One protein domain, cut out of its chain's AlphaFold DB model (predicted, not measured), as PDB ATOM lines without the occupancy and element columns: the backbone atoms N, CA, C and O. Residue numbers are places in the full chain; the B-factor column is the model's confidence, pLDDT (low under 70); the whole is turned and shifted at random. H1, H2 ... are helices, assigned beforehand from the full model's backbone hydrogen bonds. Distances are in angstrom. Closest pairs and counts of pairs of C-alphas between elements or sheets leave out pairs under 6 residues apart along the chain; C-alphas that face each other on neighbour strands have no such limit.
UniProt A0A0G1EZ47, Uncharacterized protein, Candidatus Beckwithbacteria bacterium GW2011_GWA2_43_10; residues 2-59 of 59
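This is residues 2 to 59 of the 59 residues of an uncharacterized protein of Candidatus Beckwithbacteria bacterium GW2011_GWA2_43_10 (UniProt A0A0G1EZ47). There is little regular structure here: a helix, H1, and a shorter one, H2, stand on two sides of an open frame of backbone, while residues 2 to 8 run back alongside H1 and the rest of the unnamed stretch 2 to 26 loops round to it. Residues 53 to 59 stick out. Of 58 printed residues, 21 are in two named helices, H1 then H2, with no named strand; the class is all helix. The whole is only just compact, close to loose, with a radius of gyration of the C-alphas of 12.2 A and spans of 32 by 30 by 23 A.

Look first at H1, residues 27 to 40, then at H2, residues 47 to 53: they are apart, joined by a short link of 6 residues. In both helices every O i to N i+4 pair is within hydrogen-bond range.

Find C-alpha 27 at (-15.706, -30.849, -38.979); from there H1 runs 20.3 A to C-alpha 40. H2 runs 10.1 A, ending at C-alpha 53, (-24.043, -31.232, -29.296).

The C-alphas farthest apart, of Lys 2 and Ser 59, are 36.3 A apart. The printed part has no cut. Residues 57 to 59 have pLDDT under 70.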
ATOM      1  N   LYS A   2      -6.035 -21.648 -14.620       92.25
ATOM      2  CA  LYS A   2      -6.110 -20.908 -15.893       92.25
ATOM      3  C   LYS A   2      -7.428 -21.249 -16.580       92.25
ATOM      4  O   LYS A   2      -7.746 -22.425 -16.707       92.25
ATOM      5  N   VAL A   3      -8.163 -20.230 -17.015       94.00
ATOM      6  CA  VAL A   3      -9.376 -20.389 -17.824       94.00
ATOM      7  C   VAL A   3      -9.024 -20.018 -19.258       94.00
ATOM      8  O   VAL A   3      -8.464 -18.949 -19.499       94.00
ATOM      9  N   THR A   4      -9.328 -20.908 -20.198       94.81
ATOM     10  CA  THR A   4      -9.136 -20.679 -21.631       94.81
ATOM     11  C   THR A   4     -10.490 -20.732 -22.316       94.81
ATOM     12  O   THR A   4     -11.222 -21.707 -22.170       94.81
ATOM     13  N   LEU A   5     -10.811 -19.680 -23.065       93.06
ATOM     14  CA  LEU A   5     -11.986 -19.632 -23.919       93.06
ATOM     15  C   LEU A   5     -11.600 -20.133 -25.311       93.06
ATOM     16  O   LEU A   5     -10.780 -19.510 -25.981       93.06
ATOM     17  N   PHE A   6     -12.179 -21.258 -25.722       92.19
ATOM     18  CA  PHE A   6     -12.134 -21.719 -27.106       92.19
ATOM     19  C   PHE A   6     -13.446 -21.321 -27.780       92.19
ATOM     20  O   PHE A   6     -14.517 -21.648 -27.271       92.19
ATOM     21  N   MET A   7     -13.364 -20.590 -28.886       90.81
ATOM     22  CA  MET A   7     -14.528 -20.051 -29.580       90.81
ATOM     23  C   MET A   7     -14.242 -19.977 -31.072       90.81
ATOM     24  O   MET A   7     -13.226 -19.415 -31.482       90.81
ATOM     25  N   ALA A   8     -15.160 -20.512 -31.866       89.75
ATOM     26  CA  ALA A   8     -15.200 -20.257 -33.290       89.75
ATOM     27  C   ALA A   8     -16.122 -19.056 -33.555       89.75
ATOM     28  O   ALA A   8     -17.145 -18.890 -32.893       89.75
ATOM     29  N   ILE A   9     -15.725 -18.180 -34.475       91.12
ATOM     30  CA  ILE A   9     -16.410 -16.910 -34.728       91.12
ATOM     31  C   ILE A   9     -16.239 -16.520 -36.195       91.12
ATOM     32  O   ILE A   9     -15.190 -16.773 -36.791       91.12
ATOM     33  N   SER A  10     -17.263 -15.915 -36.791       88.38
ATOM     34  CA  SER A  10     -17.164 -15.333 -38.128       88.38
ATOM     35  C   SER A  10     -16.244 -14.103 -38.138       88.38
ATOM     36  O   SER A  10     -15.973 -13.488 -37.105       88.38
ATOM     37  N   LEU A  11     -15.824 -13.672 -39.333       90.31
ATOM     38  CA  LEU A  11     -14.994 -12.470 -39.494       90.31
ATOM     39  C   LEU A  11     -15.657 -11.199 -38.929       90.31
ATOM     40  O   LEU A  11     -14.967 -10.299 -38.463       90.31
ATOM     41  N   ASN A  12     -16.992 -11.131 -38.950       92.31
ATOM     42  CA  ASN A  12     -17.770 -10.011 -38.417       92.31
ATOM     43  C   ASN A  12     -18.278 -10.227 -36.978       92.31
ATOM     44  O   ASN A  12     -19.149  -9.484 -36.531       92.31
ATOM     45  N   GLY A  13     -17.744 -11.207 -36.243       90.31
ATOM     46  CA  GLY A  13     -17.981 -11.337 -34.803       90.31
ATOM     47  C   GLY A  13     -19.216 -12.152 -34.398       90.31
ATOM     48  O   GLY A  13     -19.647 -12.073 -33.249       90.31
ATOM     49  N   ILE A  14     -19.801 -12.925 -35.311       89.69
ATOM     50  CA  ILE A  14     -20.976 -13.764 -35.050       89.69
ATOM     51  C   ILE A  14     -20.506 -15.156 -34.626       89.69
ATOM     52  O   ILE A  14     -19.748 -15.808 -35.342       89.69
ATOM     53  N   ILE A  15     -20.967 -15.610 -33.462       88.38
ATOM     54  CA  ILE A  15     -20.595 -16.913 -32.885       88.38
ATOM     55  C   ILE A  15     -21.639 -18.004 -33.145       88.38
ATOM     56  O   ILE A  15     -21.309 -19.177 -33.106       88.38
ATOM     57  N   ALA A  16     -22.887 -17.617 -33.419       86.94
ATOM     58  CA  ALA A  16     -23.989 -18.506 -33.774       86.94
ATOM     59  C   ALA A  16     -25.106 -17.696 -34.449       86.94
ATOM     60  O   ALA A  16     -25.231 -16.489 -34.219       86.94
ATOM     61  N   THR A  17     -25.938 -18.350 -35.259       86.06
ATOM     62  CA  THR A  17     -27.182 -17.744 -35.762       86.06
ATOM     63  C   THR A  17     -28.263 -17.699 -34.673       86.06
ATOM     64  O   THR A  17     -28.121 -18.300 -33.606       86.06
ATOM     65  N   LEU A  18     -29.384 -17.015 -34.943       86.50
ATOM     66  CA  LEU A  18     -30.541 -16.972 -34.032       86.50
ATOM     67  C   LEU A  18     -31.104 -18.369 -33.713       86.50
ATOM     68  O   LEU A  18     -31.620 -18.591 -32.619       86.50
ATOM     69  N   ASP A  19     -30.927 -19.316 -34.637       86.25
ATOM     70  CA  ASP A  19     -31.369 -20.705 -34.505       86.25
ATOM     71  C   ASP A  19     -30.294 -21.631 -33.910       86.25
ATOM     72  O   ASP A  19     -30.475 -22.848 -33.864       86.25
ATOM     73  N   ASN A  20     -29.203 -21.068 -33.375       81.19
ATOM     74  CA  ASN A  20     -28.055 -21.789 -32.806       81.19
ATOM     75  C   ASN A  20     -27.309 -22.660 -33.833       81.19
ATOM     76  O   ASN A  20     -26.758 -23.698 -33.472       81.19
ATOM     77  N   GLN A  21     -27.318 -22.257 -35.107       80.81
ATOM     78  CA  GLN A  21     -26.575 -22.944 -36.161       80.81
ATOM     79  C   GLN A  21     -25.171 -22.356 -36.308       80.81
ATOM     80  O   GLN A  21     -24.965 -21.144 -36.190       80.81
ATOM     81  N   GLU A  22     -24.224 -23.235 -36.617       78.69
ATOM     82  CA  GLU A  22     -22.806 -22.932 -36.830       78.69
ATOM     83  C   GLU A  22     -22.319 -23.557 -38.155       78.69
ATOM     84  O   GLU A  22     -21.187 -24.012 -38.268       78.69
ATOM     85  N   GLU A  23     -23.179 -23.589 -39.180       76.31
ATOM     86  CA  GLU A  23     -22.945 -24.264 -40.478       76.31
ATOM     87  C   GLU A  23     -21.679 -23.801 -41.226       76.31
ATOM     88  O   GLU A  23     -21.192 -24.483 -42.124       76.31
ATOM     89  N   PHE A  24     -21.119 -22.647 -40.855       78.75
ATOM     90  CA  PHE A  24     -19.864 -22.139 -41.404       78.75
ATOM     91  C   PHE A  24     -18.617 -22.861 -40.860       78.75
ATOM     92  O   PHE A  24     -17.512 -22.626 -41.356       78.75
ATOM     93  N   LEU A  25     -18.761 -23.709 -39.838       83.75
ATOM     94  CA  LEU A  25     -17.668 -24.462 -39.231       83.75
ATOM     95  C   LEU A  25     -17.523 -25.839 -39.875       83.75
ATOM     96  O   LEU A  25     -18.459 -26.629 -39.939       83.75
ATOM     97  N   SER A  26     -16.308 -26.150 -40.321       86.56
ATOM     98  CA  SER A  26     -15.978 -27.486 -40.809       86.56
ATOM     99  C   SER A  26     -15.806 -28.478 -39.654       86.56
ATOM    100  O   SER A  26     -15.449 -28.101 -38.537       86.56
ATOM    101  N   HIS A  27     -15.959 -29.773 -39.947       87.38
ATOM    102  CA  HIS A  27     -15.706 -30.849 -38.979       87.38
ATOM    103  C   HIS A  27     -14.281 -30.804 -38.391       87.38
ATOM    104  O   HIS A  27     -14.075 -31.121 -37.227       87.38
ATOM    105  N   ALA A  28     -13.302 -30.301 -39.148       90.31
ATOM    106  CA  ALA A  28     -11.936 -30.131 -38.656       90.31
ATOM    107  C   ALA A  28     -11.835 -29.171 -37.451       90.31
ATOM    108  O   ALA A  28     -10.935 -29.315 -36.624       90.31
ATOM    109  N   ASN A  29     -12.751 -28.198 -37.326       90.50
ATOM    110  CA  ASN A  29     -12.818 -27.325 -36.152       90.50
ATOM    111  C   ASN A  29     -13.204 -28.124 -34.899       90.50
ATOM    112  O   ASN A  29     -12.575 -27.983 -33.851       90.50
ATOM    113  N   TRP A  30     -14.180 -29.023 -35.043       90.19
ATOM    114  CA  TRP A  30     -14.606 -29.925 -33.979       90.19
ATOM    115  C   TRP A  30     -13.470 -30.844 -33.516       90.19
ATOM    116  O   TRP A  30     -13.199 -30.924 -32.317       90.19
ATOM    117  N   ASP A  31     -12.745 -31.461 -34.452       92.94
ATOM    118  CA  ASP A  31     -11.594 -32.311 -34.125       92.94
ATOM    119  C   ASP A  31     -10.525 -31.558 -33.327       92.94
ATOM    120  O   ASP A  31      -9.938 -32.092 -32.381       92.94
ATOM    121  N   GLU A  32     -10.263 -30.299 -33.681       93.44
ATOM    122  CA  GLU A  32      -9.290 -29.481 -32.962       93.44
ATOM    123  C   GLU A  32      -9.797 -29.067 -31.577       93.44
ATOM    124  O   GLU A  32      -9.053 -29.159 -30.596       93.44
ATOM    125  N   PHE A  33     -11.075 -28.699 -31.465       93.12
ATOM    126  CA  PHE A  33     -11.716 -28.434 -30.180       93.12
ATOM    127  C   PHE A  33     -11.577 -29.629 -29.227       93.12
ATOM    128  O   PHE A  33     -11.150 -29.458 -28.081       93.12
ATOM    129  N   VAL A  34     -11.854 -30.850 -29.701       93.38
ATOM    130  CA  VAL A  34     -11.736 -32.079 -28.899       93.38
ATOM    131  C   VAL A  34     -10.309 -32.265 -28.378       93.38
ATOM    132  O   VAL A  34     -10.125 -32.524 -27.185       93.38
ATOM    133  N   LYS A  35      -9.283 -32.064 -29.216       95.69
ATOM    134  CA  LYS A  35      -7.875 -32.147 -28.783       95.69
ATOM    135  C   LYS A  35      -7.537 -31.114 -27.710       95.69
ATOM    136  O   LYS A  35      -6.782 -31.416 -26.784       95.69
ATOM    137  N   VAL A  36      -8.058 -29.891 -27.824       94.81
ATOM    138  CA  VAL A  36      -7.840 -28.834 -26.823       94.81
ATOM    139  C   VAL A  36      -8.494 -29.212 -25.497       94.81
ATOM    140  O   VAL A  36      -7.835 -29.153 -24.458       94.81
ATOM    141  N   VAL A  37      -9.745 -29.672 -25.520       94.88
ATOM    142  CA  VAL A  37     -10.459 -30.107 -24.311       94.88
ATOM    143  C   VAL A  37      -9.744 -31.268 -23.624       94.88
ATOM    144  O   VAL A  37      -9.567 -31.235 -22.407       94.88
ATOM    145  N   GLN A  38      -9.264 -32.257 -24.384       95.69
ATOM    146  CA  GLN A  38      -8.490 -33.380 -23.843       95.69
ATOM    147  C   GLN A  38      -7.210 -32.921 -23.132       95.69
ATOM    148  O   GLN A  38      -6.873 -33.454 -22.078       95.69
ATOM    149  N   LYS A  39      -6.521 -31.901 -23.661       95.81
ATOM    150  CA  LYS A  39      -5.343 -31.298 -23.008       95.81
ATOM    151  C   LYS A  39      -5.705 -30.514 -21.742       95.81
ATOM    152  O   LYS A  39      -4.911 -30.485 -20.807       95.81
ATOM    153  N   CYS A  40      -6.868 -29.860 -21.712       95.44
ATOM    154  CA  CYS A  40      -7.337 -29.105 -20.548       95.44
ATOM    155  C   CYS A  40      -7.858 -30.007 -19.419       95.44
ATOM    156  O   CYS A  40      -7.743 -29.640 -18.251       95.44
ATOM    157  N   GLY A  41      -8.438 -31.163 -19.752       95.06
ATOM    158  CA  GLY A  41      -8.982 -32.129 -18.789       95.06
ATOM    159  C   GLY A  41     -10.321 -31.724 -18.158       95.06
ATOM    160  O   GLY A  41     -10.897 -32.495 -17.394       95.06
ATOM    161  N   CYS A  42     -10.844 -30.539 -18.477       94.19
ATOM    162  CA  CYS A  42     -12.166 -30.080 -18.069       94.19
ATOM    163  C   CYS A  42     -12.801 -29.207 -19.159       94.19
ATOM    164  O   CYS A  42     -12.108 -28.583 -19.964       94.19
ATOM    165  N   LEU A  43     -14.134 -29.173 -19.179       95.25
ATOM    166  CA  LEU A  43     -14.923 -28.409 -20.138       95.25
ATOM    167  C   LEU A  43     -16.082 -27.727 -19.416       95.25
ATOM    168  O   LEU A  43     -16.778 -28.352 -18.618       95.25
ATOM    169  N   ILE A  44     -16.300 -26.452 -19.730       95.38
ATOM    170  CA  ILE A  44     -17.471 -25.695 -19.293       95.38
ATOM    171  C   ILE A  44     -18.294 -25.370 -20.531       95.38
ATOM    172  O   ILE A  44     -17.799 -24.741 -21.462       95.38
ATOM    173  N   TRP A  45     -19.564 -25.759 -20.506       93.88
ATOM    174  CA  TRP A  45     -20.533 -25.418 -21.537       93.88
ATOM    175  C   TRP A  45     -21.844 -24.947 -20.934       93.88
ATOM    176  O   TRP A  45     -22.242 -25.355 -19.843       93.88
ATOM    177  N   GLY A  46     -22.540 -24.102 -21.690       92.88
ATOM    178  CA  GLY A  46     -23.927 -23.783 -21.404       92.88
ATOM    179  C   GLY A  46     -24.827 -24.994 -21.647       92.88
ATOM    180  O   GLY A  46     -24.578 -25.811 -22.535       92.88
ATOM    181  N   ARG A  47     -25.928 -25.077 -20.893       94.62
ATOM    182  CA  ARG A  47     -26.921 -26.158 -21.011       94.62
ATOM    183  C   ARG A  47     -27.411 -26.368 -22.451       94.62
ATOM    184  O   ARG A  47     -27.463 -27.501 -22.909       94.62
ATOM    185  N   LYS A  48     -27.737 -25.283 -23.167       89.69
ATOM    186  CA  LYS A  48     -28.227 -25.352 -24.555       89.69
ATOM    187  C   LYS A  48     -27.186 -25.945 -25.512       89.69
ATOM    188  O   LYS A  48     -27.527 -26.831 -26.284       89.69
ATOM    189  N   THR A  49     -25.927 -25.506 -25.424       90.81
ATOM    190  CA  THR A  49     -24.814 -26.059 -26.217       90.81
ATOM    191  C   THR A  49     -24.666 -27.556 -25.967       90.81
ATOM    192  O   THR A  49     -24.628 -28.336 -26.911       90.81
ATOM    193  N   TYR A  50     -24.680 -27.972 -24.698       91.81
ATOM    194  CA  TYR A  50     -24.618 -29.387 -24.338       91.81
ATOM    195  C   TYR A  50     -25.789 -30.198 -24.924       91.81
ATOM    196  O   TYR A  50     -25.577 -31.274 -25.478       91.81
ATOM    197  N   GLU A  51     -27.021 -29.684 -24.845       92.12
ATOM    198  CA  GLU A  51     -28.210 -30.331 -25.421       92.12
ATOM    199  C   GLU A  51     -28.147 -30.449 -26.953       92.12
ATOM    200  O   GLU A  51     -28.615 -31.450 -27.493       92.12
ATOM    201  N   LEU A  52     -27.596 -29.450 -27.652       89.06
ATOM    202  CA  LEU A  52     -27.447 -29.448 -29.112       89.06
ATOM    203  C   LEU A  52     -26.364 -30.423 -29.569       89.06
ATOM    204  O   LEU A  52     -26.645 -31.296 -30.384       89.06
ATOM    205  N   VAL A  53     -25.170 -30.341 -28.981       88.56
ATOM    206  CA  VAL A  53     -24.043 -31.232 -29.296       88.56
ATOM    207  C   VAL A  53     -24.413 -32.693 -29.053       88.56
ATOM    208  O   VAL A  53     -24.090 -33.563 -29.852       88.56
ATOM    209  N   ARG A  54     -25.163 -32.995 -27.987       89.25
ATOM    210  CA  ARG A  54     -25.650 -34.362 -27.731       89.25
ATOM    211  C   ARG A  54     -26.587 -34.915 -28.802       89.25
ATOM    212  O   ARG A  54     -26.815 -36.121 -28.816       89.25
ATOM    213  N   LYS A  55     -27.169 -34.056 -29.638       88.19
ATOM    214  CA  LYS A  55     -28.010 -34.454 -30.772       88.19
ATOM    215  C   LYS A  55     -27.210 -34.620 -32.061       88.19
ATOM    216  O   LYS A  55     -27.781 -35.138 -33.013       88.19
ATOM    217  N   TRP A  56     -25.939 -34.215 -32.092       83.69
ATOM    218  CA  TRP A  56     -25.078 -34.334 -33.273       83.69
ATOM    219  C   TRP A  56     -24.726 -35.787 -33.639       83.69
ATOM    220  O   TRP A  56     -24.048 -35.981 -34.634       83.69
ATOM    221  N   ASP A  57     -25.247 -36.796 -32.923       63.34
ATOM    222  CA  ASP A  57     -25.171 -38.199 -33.346       63.34
ATOM    223  C   ASP A  57     -26.442 -39.016 -33.017       63.34
ATOM    224  O   ASP A  57     -26.647 -39.517 -31.904       63.34
ATOM    225  N   LYS A  58     -27.298 -39.143 -34.043       44.81
ATOM    226  CA  LYS A  58     -28.176 -40.288 -34.377       44.81
ATOM    227  C   LYS A  58     -28.395 -40.360 -35.912       44.81
ATOM    228  O   LYS A  58     -29.488 -40.719 -36.352       44.81
ATOM    229  N   SER A  59     -27.406 -39.991 -36.731       37.69
ATOM    230  CA  SER A  59     -27.500 -40.030 -38.204       37.69
ATOM    231  C   SER A  59     -26.221 -40.544 -38.832       37.69
ATOM    232  O   SER A  59     -25.186 -39.903 -38.561       37.69
TER     233      SER A  59